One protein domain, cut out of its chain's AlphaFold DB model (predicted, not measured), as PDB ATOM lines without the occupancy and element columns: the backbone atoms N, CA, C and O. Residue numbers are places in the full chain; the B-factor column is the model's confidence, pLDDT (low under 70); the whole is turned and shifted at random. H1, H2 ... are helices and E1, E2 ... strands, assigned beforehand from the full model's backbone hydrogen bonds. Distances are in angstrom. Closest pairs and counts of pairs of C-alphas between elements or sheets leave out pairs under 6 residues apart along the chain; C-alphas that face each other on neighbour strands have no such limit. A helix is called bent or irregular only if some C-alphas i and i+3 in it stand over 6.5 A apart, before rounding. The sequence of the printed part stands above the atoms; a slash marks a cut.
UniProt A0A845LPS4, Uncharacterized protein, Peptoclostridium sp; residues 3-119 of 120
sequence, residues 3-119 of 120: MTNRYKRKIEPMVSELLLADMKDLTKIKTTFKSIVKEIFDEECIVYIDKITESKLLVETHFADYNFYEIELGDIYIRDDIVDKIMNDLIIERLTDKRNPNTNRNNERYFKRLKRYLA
ATOM      1  N   MET A   3      24.307  22.598  -2.460       49.38
ATOM      2  CA  MET A   3      25.438  21.658  -2.574       49.38
ATOM      3  C   MET A   3      26.803  22.338  -2.414       49.38
ATOM      4  O   MET A   3      27.624  21.850  -1.645       49.38
ATOM      5  N   THR A   4      27.035  23.475  -3.074       59.25
ATOM      6  CA  THR A   4      28.313  24.213  -3.045       59.25
ATOM      7  C   THR A   4      28.728  24.621  -1.630       59.25
ATOM      8  O   THR A   4      29.871  24.395  -1.249       59.25
ATOM      9  N   ASN A   5      27.789  25.078  -0.795       62.66
ATOM     10  CA  ASN A   5      28.078  25.459   0.594       62.66
ATOM     11  C   ASN A   5      28.474  24.277   1.496       62.66
ATOM     12  O   ASN A   5      29.228  24.459   2.450       62.66
ATOM     13  N   ARG A   6      27.988  23.058   1.215       65.81
ATOM     14  CA  ARG A   6      28.340  21.864   2.003       65.81
ATOM     15  C   ARG A   6      29.737  21.353   1.659       65.81
ATOM     16  O   ARG A   6      30.471  20.971   2.565       65.81
ATOM     17  N   TYR A   7      30.103  21.372   0.375       69.38
ATOM     18  CA  TYR A   7      31.463  21.046  -0.064       69.38
ATOM     19  C   TYR A   7      32.460  22.088   0.432       69.38
ATOM     20  O   TYR A   7      33.487  21.708   0.990       69.38
ATOM     21  N   LYS A   8      32.107  23.377   0.336       75.94
ATOM     22  CA  LYS A   8      32.948  24.474   0.818       75.94
ATOM     23  C   LYS A   8      33.318  24.296   2.295       75.94
ATOM     24  O   LYS A   8      34.492  24.171   2.603       75.94
ATOM     25  N   ARG A   9      32.336  24.073   3.178       80.00
ATOM     26  CA  ARG A   9      32.578  23.833   4.619       80.00
ATOM     27  C   ARG A   9      33.480  22.640   4.952       80.00
ATOM     28  O   ARG A   9      34.075  22.634   6.021       80.00
ATOM     29  N   LYS A  10      33.531  21.610   4.099       83.38
ATOM     30  CA  LYS A  10      34.363  20.422   4.341       83.38
ATOM     31  C   LYS A  10      35.782  20.598   3.796       83.38
ATOM     32  O   LYS A  10      36.722  20.126   4.418       83.38
ATOM     33  N   ILE A  11      35.913  21.230   2.634       84.44
ATOM     34  CA  ILE A  11      37.167  21.284   1.875       84.44
ATOM     35  C   ILE A  11      37.988  22.533   2.223       84.44
ATOM     36  O   ILE A  11      39.210  22.461   2.270       84.44
ATOM     37  N   GLU A  12      37.344  23.661   2.521       86.56
ATOM     38  CA  GLU A  12      38.017  24.927   2.842       86.56
ATOM     39  C   GLU A  12      39.006  24.828   4.023       86.56
ATOM     40  O   GLU A  12      40.111  25.359   3.891       86.56
ATOM     41  N   PRO A  13      38.710  24.097   5.124       85.75
ATOM     42  CA  PRO A  13      39.701  23.863   6.175       85.75
ATOM     43  C   PRO A  13      40.932  23.102   5.668       85.75
ATOM     44  O   PRO A  13      42.052  23.496   5.970       85.75
ATOM     45  N   MET A  14      40.737  22.072   4.832       86.44
ATOM     46  CA  MET A  14      41.837  21.285   4.256       86.44
ATOM     47  C   MET A  14      42.719  22.149   3.346       86.44
ATOM     48  O   MET A  14      43.941  22.109   3.440       86.44
ATOM     49  N   VAL A  15      42.105  22.975   2.493       84.19
ATOM     50  CA  VAL A  15      42.830  23.923   1.630       84.19
ATOM     51  C   VAL A  15      43.613  24.920   2.469       84.19
ATOM     52  O   VAL A  15      44.778  25.179   2.183       84.19
ATOM     53  N   SER A  16      42.992  25.455   3.520       85.19
ATOM     54  CA  SER A  16      43.642  26.394   4.428       85.19
ATOM     55  C   SER A  16      44.859  25.762   5.097       85.19
ATOM     56  O   SER A  16      45.914  26.388   5.119       85.19
ATOM     57  N   GLU A  17      44.748  24.535   5.610       83.81
ATOM     58  CA  GLU A  17      45.848  23.797   6.251       83.81
ATOM     59  C   GLU A  17      47.004  23.491   5.293       83.81
ATOM     60  O   GLU A  17      48.165  23.616   5.676       83.81
ATOM     61  N   LEU A  18      46.691  23.132   4.046       81.44
ATOM     62  CA  LEU A  18      47.689  22.830   3.017       81.44
ATOM     63  C   LEU A  18      48.359  24.087   2.449       81.44
ATOM     64  O   LEU A  18      49.469  24.000   1.919       81.44
ATOM     65  N   LEU A  19      47.713  25.253   2.542       81.88
ATOM     66  CA  LEU A  19      48.281  26.497   2.044       81.88
ATOM     67  C   LEU A  19      49.494  26.916   2.886       81.88
ATOM     68  O   LEU A  19      49.374  27.287   4.055       81.88
ATOM     69  N   LEU A  20      50.673  26.906   2.265       70.19
ATOM     70  CA  LEU A  20      51.900  27.384   2.894       70.19
ATOM     71  C   LEU A  20      51.821  28.891   3.188       70.19
ATOM     72  O   LEU A  20      51.350  29.677   2.370       70.19
ATOM     73  N   ALA A  21      52.354  29.302   4.341       61.12
ATOM     74  CA  ALA A  21      52.379  30.706   4.760       61.12
ATOM     75  C   ALA A  21      53.300  31.593   3.894       61.12
ATOM     76  O   ALA A  21      53.140  32.810   3.866       61.12
ATOM     77  N   ASP A  22      54.267  30.990   3.197       63.75
ATOM     78  CA  ASP A  22      55.281  31.685   2.400       63.75
ATOM     79  C   ASP A  22      55.071  31.443   0.897       63.75
ATOM     80  O   ASP A  22      55.677  30.558   0.290       63.75
ATOM     81  N   MET A  23      54.195  32.253   0.300       68.81
ATOM     82  CA  MET A  23      53.857  32.235  -1.132       68.81
ATOM     83  C   MET A  23      54.854  33.037  -1.993       68.81
ATOM     84  O   MET A  23      54.504  33.515  -3.067       68.81
ATOM     85  N   LYS A  24      56.102  33.214  -1.538       69.44
ATOM     86  CA  LYS A  24      57.160  33.893  -2.312       69.44
ATOM     87  C   LYS A  24      58.029  32.933  -3.126       69.44
ATOM     88  O   LYS A  24      58.719  33.360  -4.049       69.44
ATOM     89  N   ASP A  25      57.993  31.642  -2.804       82.56
ATOM     90  CA  ASP A  25      58.751  30.601  -3.497       82.56
ATOM     91  C   ASP A  25      57.853  29.854  -4.491       82.56
ATOM     92  O   ASP A  25      56.945  29.112  -4.112       82.56
ATOM     93  N   LEU A  26      58.135  30.017  -5.786       83.25
ATOM     94  CA  LEU A  26      57.371  29.384  -6.864       83.25
ATOM     95  C   LEU A  26      57.355  27.853  -6.762       83.25
ATOM     96  O   LEU A  26      56.359  27.222  -7.111       83.25
ATOM     97  N   THR A  27      58.434  27.239  -6.277       86.81
ATOM     98  CA  THR A  27      58.521  25.781  -6.108       86.81
ATOM     99  C   THR A  27      57.572  25.318  -5.011       86.81
ATOM    100  O   THR A  27      56.865  24.319  -5.178       86.81
ATOM    101  N   LYS A  28      57.500  26.078  -3.912       87.19
ATOM    102  CA  LYS A  28      56.543  25.833  -2.829       87.19
ATOM    103  C   LYS A  28      55.110  25.990  -3.319       87.19
ATOM    104  O   LYS A  28      54.319  25.086  -3.089       87.19
ATOM    105  N   ILE A  29      54.795  27.052  -4.067       86.75
ATOM    106  CA  ILE A  29      53.453  27.251  -4.643       86.75
ATOM    107  C   ILE A  29      53.057  26.053  -5.513       86.75
ATOM    108  O   ILE A  29      51.986  25.482  -5.312       86.75
ATOM    109  N   LYS A  30      53.929  25.615  -6.434       90.81
ATOM    110  CA  LYS A  30      53.654  24.434  -7.274       90.81
ATOM    111  C   LYS A  30      53.365  23.196  -6.434       90.81
ATOM    112  O   LYS A  30      52.433  22.457  -6.735       90.81
ATOM    113  N   THR A  31      54.163  22.975  -5.393       91.50
ATOM    114  CA  THR A  31      54.016  21.814  -4.508       91.50
ATOM    115  C   THR A  31      52.699  21.874  -3.738       91.50
ATOM    116  O   THR A  31      51.959  20.899  -3.755       91.50
ATOM    117  N   THR A  32      52.348  23.030  -3.169       91.06
ATOM    118  CA  THR A  32      51.070  23.266  -2.480       91.06
ATOM    119  C   THR A  32      49.878  22.930  -3.366       91.06
ATOM    120  O   THR A  32      48.998  22.178  -2.961       91.06
ATOM    121  N   PHE A  33      49.854  23.446  -4.598       92.12
ATOM    122  CA  PHE A  33      48.753  23.190  -5.527       92.12
ATOM    123  C   PHE A  33      48.646  21.711  -5.896       92.12
ATOM    124  O   PHE A  33      47.544  21.162  -5.905       92.12
ATOM    125  N   LYS A  34      49.778  21.037  -6.131       94.25
ATOM    126  CA  LYS A  34      49.798  19.587  -6.356       94.25
ATOM    127  C   LYS A  34      49.258  18.814  -5.158       94.25
ATOM    128  O   LYS A  34      48.425  17.935  -5.346       94.25
ATOM    129  N   SER A  35      49.677  19.161  -3.941       93.38
ATOM    130  CA  SER A  35      49.182  18.535  -2.712       93.38
ATOM    131  C   SER A  35      47.680  18.741  -2.538       93.38
ATOM    132  O   SER A  35      46.968  17.777  -2.295       93.38
ATOM    133  N   ILE A  36      47.171  19.959  -2.742       92.62
ATOM    134  CA  ILE A  36      45.731  20.253  -2.687       92.62
ATOM    135  C   ILE A  36      44.961  19.385  -3.685       92.62
ATOM    136  O   ILE A  36      43.955  18.775  -3.325       92.62
ATOM    137  N   VAL A  37      45.431  19.300  -4.932       93.50
ATOM    138  CA  VAL A  37      44.779  18.476  -5.956       93.50
ATOM    139  C   VAL A  37      44.802  16.999  -5.578       93.50
ATOM    140  O   VAL A  37      43.764  16.340  -5.658       93.50
ATOM    141  N   LYS A  38      45.950  16.492  -5.128       94.00
ATOM    142  CA  LYS A  38      46.103  15.094  -4.732       94.00
ATOM    143  C   LYS A  38      45.198  14.740  -3.553       94.00
ATOM    144  O   LYS A  38      44.492  13.745  -3.621       94.00
ATOM    145  N   GLU A  39      45.150  15.573  -2.521       93.00
ATOM    146  CA  GLU A  39      44.347  15.318  -1.318       93.00
ATOM    147  C   GLU A  39      42.835  15.404  -1.573       93.00
ATOM    148  O   GLU A  39      42.054  14.641  -1.007       93.00
ATOM    149  N   ILE A  40      42.389  16.331  -2.426       91.19
ATOM    150  CA  ILE A  40      40.951  16.559  -2.649       91.19
ATOM    151  C   ILE A  40      40.387  15.625  -3.718       91.19
ATOM    152  O   ILE A  40      39.245  15.171  -3.598       91.19
ATOM    153  N   PHE A  41      41.154  15.374  -4.779       90.50
ATOM    154  CA  PHE A  41      40.673  14.674  -5.968       90.50
ATOM    155  C   PHE A  41      41.294  13.294  -6.178       90.50
ATOM    156  O   PHE A  41      40.785  12.549  -7.014       90.50
ATOM    157  N   ASP A  42      42.357  12.961  -5.444       93.94
ATOM    158  CA  ASP A  42      43.206  11.790  -5.691       93.94
ATOM    159  C   ASP A  42      43.723  11.731  -7.140       93.94
ATOM    160  O   ASP A  42      43.774  10.686  -7.786       93.94
ATOM    161  N   GLU A  43      44.098  12.894  -7.675       93.19
ATOM    162  CA  GLU A  43      44.580  13.057  -9.046       93.19
ATOM    163  C   GLU A  43      46.015  13.582  -9.080       93.19
ATOM    164  O   GLU A  43      46.439  14.347  -8.217       93.19
ATOM    165  N   GLU A  44      46.742  13.200 -10.127       93.62
ATOM    166  CA  GLU A  44      47.991  13.857 -10.502       93.62
ATOM    167  C   GLU A  44      47.697  15.084 -11.370       93.62
ATOM    168  O   GLU A  44      46.783  15.076 -12.201       93.62
ATOM    169  N   CYS A  45      48.501  16.135 -11.212       94.06
ATOM    170  CA  CYS A  45      48.400  17.342 -12.022       94.06
ATOM    171  C   CYS A  45      49.769  17.950 -12.340       94.06
ATOM    172  O   CYS A  45      50.786  17.708 -11.675       94.06
ATOM    173  N   ILE A  46      49.788  18.789 -13.371       95.06
ATOM    174  CA  ILE A  46      50.934  19.624 -13.725       95.06
ATOM    175  C   ILE A  46      50.581  21.068 -13.384       95.06
ATOM    176  O   ILE A  46      49.517  21.550 -13.758       95.06
ATOM    177  N   VAL A  47      51.475  21.758 -12.672       94.56
ATOM    178  CA  VAL A  47      51.271  23.153 -12.266       94.56
ATOM    179  C   VAL A  47      52.299  24.043 -12.957       94.56
ATOM    180  O   VAL A  47      53.511  23.897 -12.736       94.56
ATOM    181  N   TYR A  48      51.810  24.979 -13.763       93.19
ATOM    182  CA  TYR A  48      52.594  26.063 -14.348       93.19
ATOM    183  C   TYR A  48      52.352  27.347 -13.562       93.19
ATOM    184  O   TYR A  48      51.288  27.542 -12.979       93.19
ATOM    185  N   ILE A  49      53.381  28.188 -13.487       90.50
ATOM    186  CA  ILE A  49      53.268  29.499 -12.856       90.50
ATOM    187  C   ILE A  49      53.918  30.510 -13.778       90.50
ATOM    188  O   ILE A  49      55.127  30.426 -14.003       90.50
ATOM    189  N   ASP A  50      53.121  31.464 -14.234       88.56
ATOM    190  CA  ASP A  50      53.570  32.599 -15.021       88.56
ATOM    191  C   ASP A  50      53.568  33.856 -14.156       88.56
ATOM    192  O   ASP A  50      52.634  34.125 -13.399       88.56
ATOM    193  N   LYS A  51      54.641  34.643 -14.251       85.44
ATOM    194  CA  LYS A  51      54.692  35.962 -13.618       85.44
ATOM    195  C   LYS A  51      54.016  36.960 -14.549       85.44
ATOM    196  O   LYS A  51      54.549  37.231 -15.620       85.44
ATOM    197  N   ILE A  52      52.867  37.497 -14.140       82.19
ATOM    198  CA  ILE A  52      52.194  38.578 -14.877       82.19
ATOM    199  C   ILE A  52      52.912  39.900 -14.580       82.19
ATOM    200  O   ILE A  52      53.221  40.667 -15.487       82.19
ATOM    201  N   THR A  53      53.219  40.151 -13.306       79.94
ATOM    202  CA  THR A  53      54.029  41.289 -12.844       79.94
ATOM    203  C   THR A  53      55.012  40.817 -11.766       79.94
ATOM    204  O   THR A  53      55.070  39.629 -11.444       79.94
ATOM    205  N   GLU A  54      55.794  41.726 -11.173       75.12
ATOM    206  CA  GLU A  54      56.653  41.395 -10.021       75.12
ATOM    207  C   GLU A  54      55.865  40.864  -8.811       75.12
ATOM    208  O   GLU A  54      56.403  40.117  -7.993       75.12
ATOM    209  N   SER A  55      54.588  41.230  -8.717       76.75
ATOM    210  CA  SER A  55      53.711  40.989  -7.574       76.75
ATOM    211  C   SER A  55      52.495  40.116  -7.903       76.75
ATOM    212  O   SER A  55      51.858  39.611  -6.980       76.75
ATOM    213  N   LYS A  56      52.211  39.870  -9.191       84.12
ATOM    214  CA  LYS A  56      51.102  39.029  -9.658       84.12
ATOM    215  C   LYS A  56      51.579  37.759 -10.338       84.12
ATOM    216  O   LYS A  56      52.405  37.797 -11.254       84.12
ATOM    217  N   LEU A  57      50.982  36.640  -9.943       87.19
ATOM    218  CA  LEU A  57      51.251  35.317 -10.498       87.19
ATOM    219  C   LEU A  57      49.972  34.723 -11.083       87.19
ATOM    220  O   LEU A  57      48.922  34.773 -10.447       87.19
ATOM    221  N   LEU A  58      50.072  34.102 -12.252       89.75
ATOM    222  CA  LEU A  58      49.052  33.210 -12.787       89.75
ATOM    223  C   LEU A  58      49.477  31.773 -12.508       89.75
ATOM    224  O   LEU A  58      50.545  31.350 -12.942       89.75
ATOM    225  N   VAL A  59      48.656  31.026 -11.780       91.44
ATOM    226  CA  VAL A  59      48.875  29.602 -11.518       91.44
ATOM    227  C   VAL A  59      47.920  28.801 -12.389       91.44
ATOM    228  O   VAL A  59      46.707  28.874 -12.204       91.44
ATOM    229  N   GLU A  60      48.458  28.013 -13.313       93.31
ATOM    230  CA  GLU A  60      47.677  27.102 -14.148       93.31
ATOM    231  C   GLU A  60      47.838  25.662 -13.649       93.31
ATOM    232  O   GLU A  60      48.954  25.153 -13.534       93.31
ATOM    233  N   THR A  61      46.728  24.975 -13.382       93.75
ATOM    234  CA  THR A  61      46.705  23.580 -12.916       93.75
ATOM    235  C   THR A  61      46.060  22.691 -13.968       93.75
ATOM    236  O   THR A  61      44.857  22.787 -14.199       93.75
ATOM    237  N   HIS A  62      46.856  21.820 -14.587       92.25
ATOM    238  CA  HIS A  62      46.487  20.957 -15.711       92.25
ATOM    239  C   HIS A  62      46.293  19.506 -15.261       92.25
ATOM    240  O   HIS A  62      47.128  18.956 -14.538       92.25
ATOM    241  N   PHE A  63      45.218  18.881 -15.731       91.19
ATOM    242  CA  PHE A  63      44.808  17.517 -15.405       91.19
ATOM    243  C   PHE A  63      44.958  16.575 -16.608       91.19
ATOM    244  O   PHE A  63      45.010  17.000 -17.762       91.19
ATOM    245  N   ALA A  64      45.005  15.266 -16.342       89.19
ATOM    246  CA  ALA A  64      45.201  14.236 -17.369       89.19
ATOM    247  C   ALA A  64      44.048  14.129 -18.387       89.19
ATOM    248  O   ALA A  64      44.238  13.627 -19.490       89.19
ATOM    249  N   ASP A  65      42.859  14.618 -18.036       85.44
ATOM    250  CA  ASP A  65      41.695  14.700 -18.928       85.44
ATOM    251  C   ASP A  65      41.684  15.981 -19.777       85.44
ATOM    252  O   ASP A  65      40.648  16.385 -20.309       85.44
ATOM    253  N   TYR A  66      42.851  16.613 -19.895       82.88
ATOM    254  CA  TYR A  66      43.114  17.848 -20.617       82.88
ATOM    255  C   TYR A  66      42.467  19.096 -20.015       82.88
ATOM    256  O   TYR A  66      42.702  20.169 -20.557       82.88
ATOM    257  N   ASN A  67      41.698  19.024 -18.920       86.69
ATOM    258  CA  ASN A  67      41.176  20.217 -18.236       86.69
ATOM    259  C   ASN A  67      42.289  21.000 -17.533       86.69
ATOM    260  O   ASN A  67      43.138  20.411 -16.867       86.69
ATOM    261  N   PHE A  68      42.253  22.330 -17.629       89.31
ATOM    262  CA  PHE A  68      43.169  23.201 -16.893       89.31
ATOM    263  C   PHE A  68      42.438  24.365 -16.232       89.31
ATOM    264  O   PHE A  68      41.547  24.950 -16.839       89.31
ATOM    265  N   TYR A  69      42.819  24.716 -15.007       89.44
ATOM    266  CA  TYR A  69      42.193  25.776 -14.210       89.44
ATOM    267  C   TYR A  69      43.229  26.845 -13.881       89.44
ATOM    268  O   TYR A  69      44.380  26.518 -13.593       89.44
ATOM    269  N   GLU A  70      42.819  28.108 -13.928       90.56
ATOM    270  CA  GLU A  70      43.696  29.265 -13.764       90.56
ATOM    271  C   GLU A  70      43.342  30.012 -12.481       90.56
ATOM    272  O   GLU A  70      42.170  30.276 -12.218       90.56
ATOM    273  N   ILE A  71      44.357  30.390 -11.707       89.62
ATOM    274  CA  ILE A  71      44.197  31.217 -10.514       89.62
ATOM    275  C   ILE A  71      45.174  32.383 -10.566       89.62
ATOM    276  O   ILE A  71      46.387  32.185 -10.580       89.62
ATOM    277  N   GLU A  72      44.655  33.608 -10.533       88.50
ATOM    278  CA  GLU A  72      45.478  34.808 -10.388       88.50
ATOM    279  C   GLU A  72      45.728  35.097  -8.902       88.50
ATOM    280  O   GLU A  72      44.797  35.385  -8.144       88.50
ATOM    281  N   LEU A  73      46.985  35.059  -8.473       86.06
ATOM    282  CA  LEU A  73      47.432  35.486  -7.149       86.06
ATOM    283  C   LEU A  73      47.921  36.938  -7.244       86.06
ATOM    284  O   LEU A  73      48.743  37.258  -8.102       86.06
ATOM    285  N   GLY A  74      47.366  37.818  -6.405       77.19
ATOM    286  CA  GLY A  74      47.575  39.268  -6.481       77.19
ATOM    287  C   GLY A  74      48.654  39.813  -5.538       77.19
ATOM    288  O   GLY A  74      49.248  39.074  -4.758       77.19
ATOM    289  N   ASP A  75      48.826  41.139  -5.581       63.53
ATOM    290  CA  ASP A  75      49.907  41.895  -4.920       63.53
ATOM    291  C   ASP A  75      49.955  41.742  -3.391       63.53
ATOM    292  O   ASP A  75      51.012  41.885  -2.774       63.53
ATOM    293  N   ILE A  76      48.808  41.444  -2.778       63.91
ATOM    294  CA  ILE A  76      48.689  41.145  -1.355       63.91
ATOM    295  C   ILE A  76      48.270  39.684  -1.240       63.91
ATOM    296  O   ILE A  76      47.141  39.318  -1.566       63.91
ATOM    297  N   TYR A  77      49.188  38.849  -0.756       67.81
ATOM    298  CA  TYR A  77      48.916  37.450  -0.433       67.81
ATOM    299  C   TYR A  77      48.093  37.366   0.858       67.81
ATOM    300  O   TYR A  77      48.591  36.959   1.909       67.81
ATOM    301  N   ILE A  78      46.832  37.794   0.797       78.94
ATOM    302  CA  ILE A  78      45.866  37.563   1.870       78.94
ATOM    303  C   ILE A  78      45.472  36.092   1.787       78.94
ATOM    304  O   ILE A  78      44.927  35.642   0.781       78.94
ATOM    305  N   ARG A  79      45.792  35.328   2.836       81.44
ATOM    306  CA  ARG A  79      45.543  33.881   2.887       81.44
ATOM    307  C   ARG A  79      44.101  33.541   2.522       81.44
ATOM    308  O   ARG A  79      43.891  32.669   1.688       81.44
ATOM    309  N   ASP A  80      43.147  34.251   3.112       83.25
ATOM    310  CA  ASP A  80      41.721  33.987   2.921       83.25
ATOM    311  C   ASP A  80      41.294  34.224   1.463       83.25
ATOM    312  O   ASP A  80      40.600  33.387   0.893       83.25
ATOM    313  N   ASP A  81      41.816  35.267   0.808       85.25
ATOM    314  CA  ASP A  81      41.560  35.520  -0.617       85.25
ATOM    315  C   ASP A  81      42.110  34.396  -1.504       85.25
ATOM    316  O   ASP A  81      41.486  33.999  -2.490       85.25
ATOM    317  N   ILE A  82      43.290  33.864  -1.169       86.50
ATOM    318  CA  ILE A  82      43.902  32.751  -1.906       86.50
ATOM    319  C   ILE A  82      43.079  31.479  -1.715       86.50
ATOM    320  O   ILE A  82      42.821  30.767  -2.687       86.50
ATOM    321  N   VAL A  83      42.648  31.197  -0.483       88.31
ATOM    322  CA  VAL A  83      41.769  30.063  -0.180       88.31
ATOM    323  C   VAL A  83      40.472  30.190  -0.971       88.31
ATOM    324  O   VAL A  83      40.082  29.238  -1.645       88.31
ATOM    325  N   ASP A  84      39.837  31.359  -0.967       87.88
ATOM    326  CA  ASP A  84      38.598  31.590  -1.706       87.88
ATOM    327  C   ASP A  84      38.778  31.395  -3.214       87.88
ATOM    328  O   ASP A  84      37.935  30.762  -3.856       87.88
ATOM    329  N   LYS A  85      39.888  31.863  -3.787       89.50
ATOM    330  CA  LYS A  85      40.212  31.631  -5.201       89.50
ATOM    331  C   LYS A  85      40.445  30.156  -5.511       89.50
ATOM    332  O   LYS A  85      39.861  29.637  -6.454       89.50
ATOM    333  N   ILE A  86      41.214  29.436  -4.693       91.00
ATOM    334  CA  ILE A  86      41.415  27.983  -4.852       91.00
ATOM    335  C   ILE A  86      40.080  27.237  -4.768       91.00
ATOM    336  O   ILE A  86      39.802  26.345  -5.574       91.00
ATOM    337  N   MET A  87      39.226  27.622  -3.824       90.25
ATOM    338  CA  MET A  87      37.908  27.025  -3.657       90.25
ATOM    339  C   MET A  87      37.015  27.258  -4.872       90.25
ATOM    340  O   MET A  87      36.390  26.310  -5.352       90.25
ATOM    341  N   ASN A  88      36.942  28.489  -5.371       88.06
ATOM    342  CA  ASN A  88      36.031  28.843  -6.451       88.06
ATOM    343  C   ASN A  88      36.567  28.435  -7.823       88.06
ATOM    344  O   ASN A  88      35.856  27.737  -8.541       88.06
ATOM    345  N   ASP A  89      37.805  28.802  -8.148       88.81
ATOM    346  CA  ASP A  89      38.345  28.781  -9.514       88.81
ATOM    347  C   ASP A  89      39.017  27.446  -9.870       88.81
ATOM    348  O   ASP A  89      39.130  27.092 -11.042       88.81
ATOM    349  N   LEU A  90      39.418  26.659  -8.867       90.31
ATOM    350  CA  LEU A  90      39.928  25.301  -9.063       90.31
ATOM    351  C   LEU A  90      38.932  24.257  -8.562       90.31
ATOM    352  O   LEU A  90      38.467  23.424  -9.338       90.31
ATOM    353  N   ILE A  91      38.587  24.275  -7.274       90.69
ATOM    354  CA  ILE A  91      37.912  23.126  -6.659       90.69
ATOM    355  C   ILE A  91      36.464  22.990  -7.126       90.69
ATOM    356  O   ILE A  91      36.049  21.919  -7.578       90.69
ATOM    357  N   ILE A  92      35.673  24.056  -7.007       87.75
ATOM    358  CA  ILE A  92      34.253  24.035  -7.370       87.75
ATOM    359  C   ILE A  92      34.088  23.833  -8.877       87.75
ATOM    360  O   ILE A  92      33.228  23.044  -9.288       87.75
ATOM    361  N   GLU A  93      34.909  24.489  -9.698       86.44
ATOM    362  CA  GLU A  93      34.871  24.288 -11.146       86.44
ATOM    363  C   GLU A  93      35.248  22.848 -11.521       86.44
ATOM    364  O   GLU A  93      34.474  22.199 -12.225       86.44
ATOM    365  N   ARG A  94      36.329  22.279 -10.964       88.06
ATOM    366  CA  ARG A  94      36.724  20.879 -11.217       88.06
ATOM    367  C   ARG A  94      35.637  19.881 -10.842       88.06
ATOM    368  O   ARG A  94      35.336  18.972 -11.617       88.06
ATOM    369  N   LEU A  95      35.010  20.054  -9.678       86.94
ATOM    370  CA  LEU A  95      33.891  19.212  -9.243       86.94
ATOM    371  C   LEU A  95      32.683  19.324 -10.178       86.94
ATOM    372  O   LEU A  95      31.947  18.349 -10.348       86.94
ATOM    373  N   THR A  96      32.451  20.503 -10.751       83.19
ATOM    374  CA  THR A  96      31.349  20.739 -11.688       83.19
ATOM    375  C   THR A  96      31.624  20.059 -13.026       83.19
ATOM    376  O   THR A  96      30.763  19.320 -13.506       83.19
ATOM    377  N   ASP A  97      32.828  20.221 -13.574       83.31
ATOM    378  CA  ASP A  97      33.226  19.616 -14.850       83.31
ATOM    379  C   ASP A  97      33.248  18.081 -14.753       83.31
ATOM    380  O   ASP A  97      32.683  17.396 -15.603       83.31
ATOM    381  N   LYS A  98      33.763  17.509 -13.653       81.56
ATOM    382  CA  LYS A  98      33.723  16.051 -13.424       81.56
ATOM    383  C   LYS A  98      32.312  15.468 -13.341       81.56
ATOM    384  O   LYS A  98      32.121  14.284 -13.615       81.56
ATOM    385  N   ARG A  99      31.315  16.266 -12.949       78.62
ATOM    386  CA  ARG A  99      29.906  15.836 -12.919       78.62
ATOM    387  C   ARG A  99      29.229  15.917 -14.280       78.62
ATOM    388  O   ARG A  99      28.178  15.301 -14.447       78.62
ATOM    389  N   ASN A 100      29.793  16.663 -15.227       71.69
ATOM    390  CA  ASN A 100      29.238  16.811 -16.562       71.69
ATOM    391  C   ASN A 100      30.333  16.641 -17.632       71.69
ATOM    392  O   ASN A 100      30.894  17.639 -18.088       71.69
ATOM    393  N   PRO A 101      30.594  15.403 -18.095       60.59
ATOM    394  CA  PRO A 101      31.682  15.096 -19.031       60.59
ATOM    395  C   PRO A 101      31.551  15.776 -20.405       60.59
ATOM    396  O   PRO A 101      32.521  15.821 -21.155       60.59
ATOM    397  N   ASN A 102      30.387  16.351 -20.730       59.59
ATOM    398  CA  ASN A 102      30.191  17.151 -21.943       59.59
ATOM    399  C   ASN A 102      30.637  18.615 -21.779       59.59
ATOM    400  O   ASN A 102      30.611  19.378 -22.742       59.59
ATOM    401  N   THR A 103      31.035  19.026 -20.572       59.31
ATOM    402  CA  THR A 103      31.475  20.391 -20.265       59.31
ATOM    403  C   THR A 103      32.988  20.397 -20.109       59.31
ATOM    404  O   THR A 103      33.524  20.425 -19.010       59.31
ATOM    405  N   ASN A 104      33.697  20.349 -21.232       61.50
ATOM    406  CA  ASN A 104      35.113  20.687 -21.250       61.50
ATOM    407  C   ASN A 104      35.235  22.209 -21.442       61.50
ATOM    408  O   ASN A 104      35.256  22.712 -22.570       61.50
ATOM    409  N   ARG A 105      35.262  22.957 -20.330       64.00
ATOM    410  CA  ARG A 105      35.344  24.432 -20.340       64.00
ATOM    411  C   ARG A 105      36.666  24.972 -20.885       64.00
ATOM    412  O   ARG A 105      36.779  26.185 -21.054       64.00
ATOM    413  N   ASN A 106      37.641  24.124 -21.217       66.12
ATOM    414  CA  ASN A 106      38.906  24.576 -21.796       66.12
ATOM    415  C   ASN A 106      38.717  25.404 -23.062       66.12
ATOM    416  O   ASN A 106      39.422  26.392 -23.238       66.12
ATOM    417  N   ASN A 107      37.761  25.046 -23.926       58.12
ATOM    418  CA  ASN A 107      37.504  25.821 -25.141       58.12
ATOM    419  C   ASN A 107      36.997  27.227 -24.794       58.12
ATOM    420  O   ASN A 107      37.475  28.213 -25.348       58.12
ATOM    421  N   GLU A 108      36.087  27.350 -23.823       65.31
ATOM    422  CA  GLU A 108      35.630  28.660 -23.350       65.31
ATOM    423  C   GLU A 108      36.762  29.468 -22.701       65.31
ATOM    424  O   GLU A 108      36.873  30.669 -22.961       65.31
ATOM    425  N   ARG A 109      37.618  28.829 -21.891       67.69
ATOM    426  CA  ARG A 109      38.797  29.462 -21.272       67.69
ATOM    427  C   ARG A 109      39.788  29.949 -22.327       67.69
ATOM    428  O   ARG A 109      40.165  31.117 -22.302       67.69
ATOM    429  N   TYR A 110      40.108  29.116 -23.317       61.88
ATOM    430  CA  TYR A 110      40.977  29.467 -24.442       61.88
ATOM    431  C   TYR A 110      40.454  30.682 -25.222       61.88
ATOM    432  O   TYR A 110      41.195  31.635 -25.465       61.88
ATOM    433  N   PHE A 111      39.162  30.712 -25.565       60.09
ATOM    434  CA  PHE A 111      38.590  31.850 -26.295       60.09
ATOM    435  C   PHE A 111      38.467  33.118 -25.438       60.09
ATOM    436  O   PHE A 111      38.635  34.220 -25.963       60.09
ATOM    437  N   LYS A 112      38.206  33.002 -24.129       65.94
ATOM    438  CA  LYS A 112      38.263  34.148 -23.203       65.94
ATOM    439  C   LYS A 112      39.677  34.721 -23.115       65.94
ATOM    440  O   LYS A 112      39.834  35.939 -23.165       65.94
ATOM    441  N   ARG A 113      40.686  33.854 -23.045       65.88
ATOM    442  CA  ARG A 113      42.105  34.218 -23.041       65.88
ATOM    443  C   ARG A 113      42.504  34.942 -24.326       65.88
ATOM    444  O   ARG A 113      43.052  36.035 -24.251       65.88
ATOM    445  N   LEU A 114      42.149  34.398 -25.492       58.66
ATOM    446  CA  LEU A 114      42.405  35.044 -26.785       58.66
ATOM    447  C   LEU A 114      41.801  36.457 -26.839       58.66
ATOM    448  O   LEU A 114      42.455  37.391 -27.285       58.66
ATOM    449  N   LYS A 115      40.575  36.637 -26.333       62.44
ATOM    450  CA  LYS A 115      39.929  37.957 -26.273       62.44
ATOM    451  C   LYS A 115      40.631  38.939 -25.335       62.44
ATOM    452  O   LYS A 115      40.649  40.116 -25.661       62.44
ATOM    453  N   ARG A 116      41.185  38.486 -24.203       63.41
ATOM    454  CA  ARG A 116      41.973  39.345 -23.300       63.41
ATOM    455  C   ARG A 116      43.258  39.824 -23.973       63.41
ATOM    456  O   ARG A 116      43.482  41.022 -24.014       63.41
ATOM    457  N   TYR A 117      44.020  38.918 -24.585       58.41
ATOM    458  CA  TYR A 117      45.262  39.273 -25.284       58.41
ATOM    459  C   TYR A 117      45.062  40.149 -26.523       58.41
ATOM    460  O   TYR A 117      45.984  40.840 -26.927       58.41
ATOM    461  N   LEU A 118      43.889  40.093 -27.158       55.41
ATOM    462  CA  LEU A 118      43.554  40.944 -28.305       55.41
ATOM    463  C   LEU A 118      42.949  42.300 -27.902       55.41
ATOM    464  O   LEU A 118      42.696  43.124 -28.778       55.41
ATOM    465  N   ALA A 119      42.639  42.501 -26.619       55.72
ATOM    466  CA  ALA A 119      42.068  43.739 -26.090       55.72
ATOM    467  C   ALA A 119      43.109  44.634 -25.387       55.72
ATOM    468  O   ALA A 119      42.758  45.740 -24.972       55.72
TER     469      ALA A 119
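What this domain is: This is residues 3 to 119 of the 120 residues of an uncharacterized protein of Peptoclostridium sp (UniProt A0A845LPS4). A three-stranded antiparallel sheet is covered on one face by helix H2 and by H3a, the first arm of the bent helix H3, and helix H1 packs across these two helices on their side away from the sheet. Helix H4 only grazes the sheet with residues 106 to 109, and residues 110 to 119 stick out from the body. The printed part has 117 residues, with four named helices and three named strands in the order H1 H2 E1 E2 E3 H3 H4; the sheet runs E1 E2 E3, and the class is mixed, helices and strands. The whole is compact, with a radius of gyration of the C-alphas of 14.1 A and spans of 38 by 38 by 24 A.

Where its parts are: H1, residues 3 to 18, begins with C-alpha 3 at (25.438, 21.658, -2.574) and measures 23.0 A from first to last C-alpha. It has a kink of 37 degrees near residue 10 and is irregular, but only just: C-alphas 10 and 13 are 6.6 A apart. H2, residues 26 to 41, measures 22.3 A. The strands follow: E1, residues 45 to 51, measures 19.7 A and begins with C-alpha 45 at (48.400, 17.342, -12.022); E2, residues 57 to 63, measures 19.6 A; E3, residues 68 to 73, measures 16.2 A. H3, residues 79 to 99, was assigned as one helix by its hydrogen bonds but is bent, with C-alphas 89 and 92 6.6 A apart. Its arms are H3a, residues 79 to 89, 15.2 A long, and H3b, residues 92 to 99, 10.8 A long; they stand at a shallow tilt of 25 degrees. H4, residues 106 to 117, measures 16.4 A and ends with C-alpha 117 at (45.262, 39.273, -25.284).

How they stand to each other: E1, E2 and E3 form a meander, each strand the antiparallel neighbour of the one before. E1 and E2 are a hairpin, with N 48 and O 60 2.9 A apart, within hydrogen-bond range. E2 and E3 are a hairpin too, with N 59 and O 71 2.8 A apart, within that range. H2 and H3a are on one face of the sheet, an arrangement of two layers. H2 is over E1 and E2 at a height over the sheet of 9.0 A, slantwise to the strands, at 34 degrees to E1 on the local plane; its closest C-alphas to E1 are those of Lys 30 and Val 47, 5.7 A apart. The closest C-alphas of E3 and H3a are those of Ile 71 and Asp 89, 6.4 A apart. H1 touches H2 with residues 11 to 18 alone, closest at the C-alphas of Val 15 and Ile 36, 6.4 A apart; the two are a helical hairpin, at a steep tilt of 42 degrees, opposite ways. H1 also touches H3a, closest at the C-alphas of Ser 16 and Val 83, 6.2 A apart, at a steep tilt of 47 degrees, opposite ways. H1 and H3b are close but not clearly touching, with the C-alphas of Thr 4 and Ile 92 7.3 A apart. H2 and H3a are apart. The closest C-alphas of E3 and H4 are those of Phe 68 and Asn 106, 6.6 A apart. Each O i to N i+4 pair is within hydrogen-bond range in H2, H3a, H3b and H4, and 10 of 12 are in H1.

The domain as a whole: The two C-alphas farthest apart are those of Lys 10 and Leu 118, 39.6 A. The body without residues 110 to 119 spans 38 by 30 by 21 A. The printed part has no cut and no long link. The mean pLDDT of the printed part is 80.5; residues 3 to 7, 21 to 24, 75 to 77 and 101 to 119 are under 70.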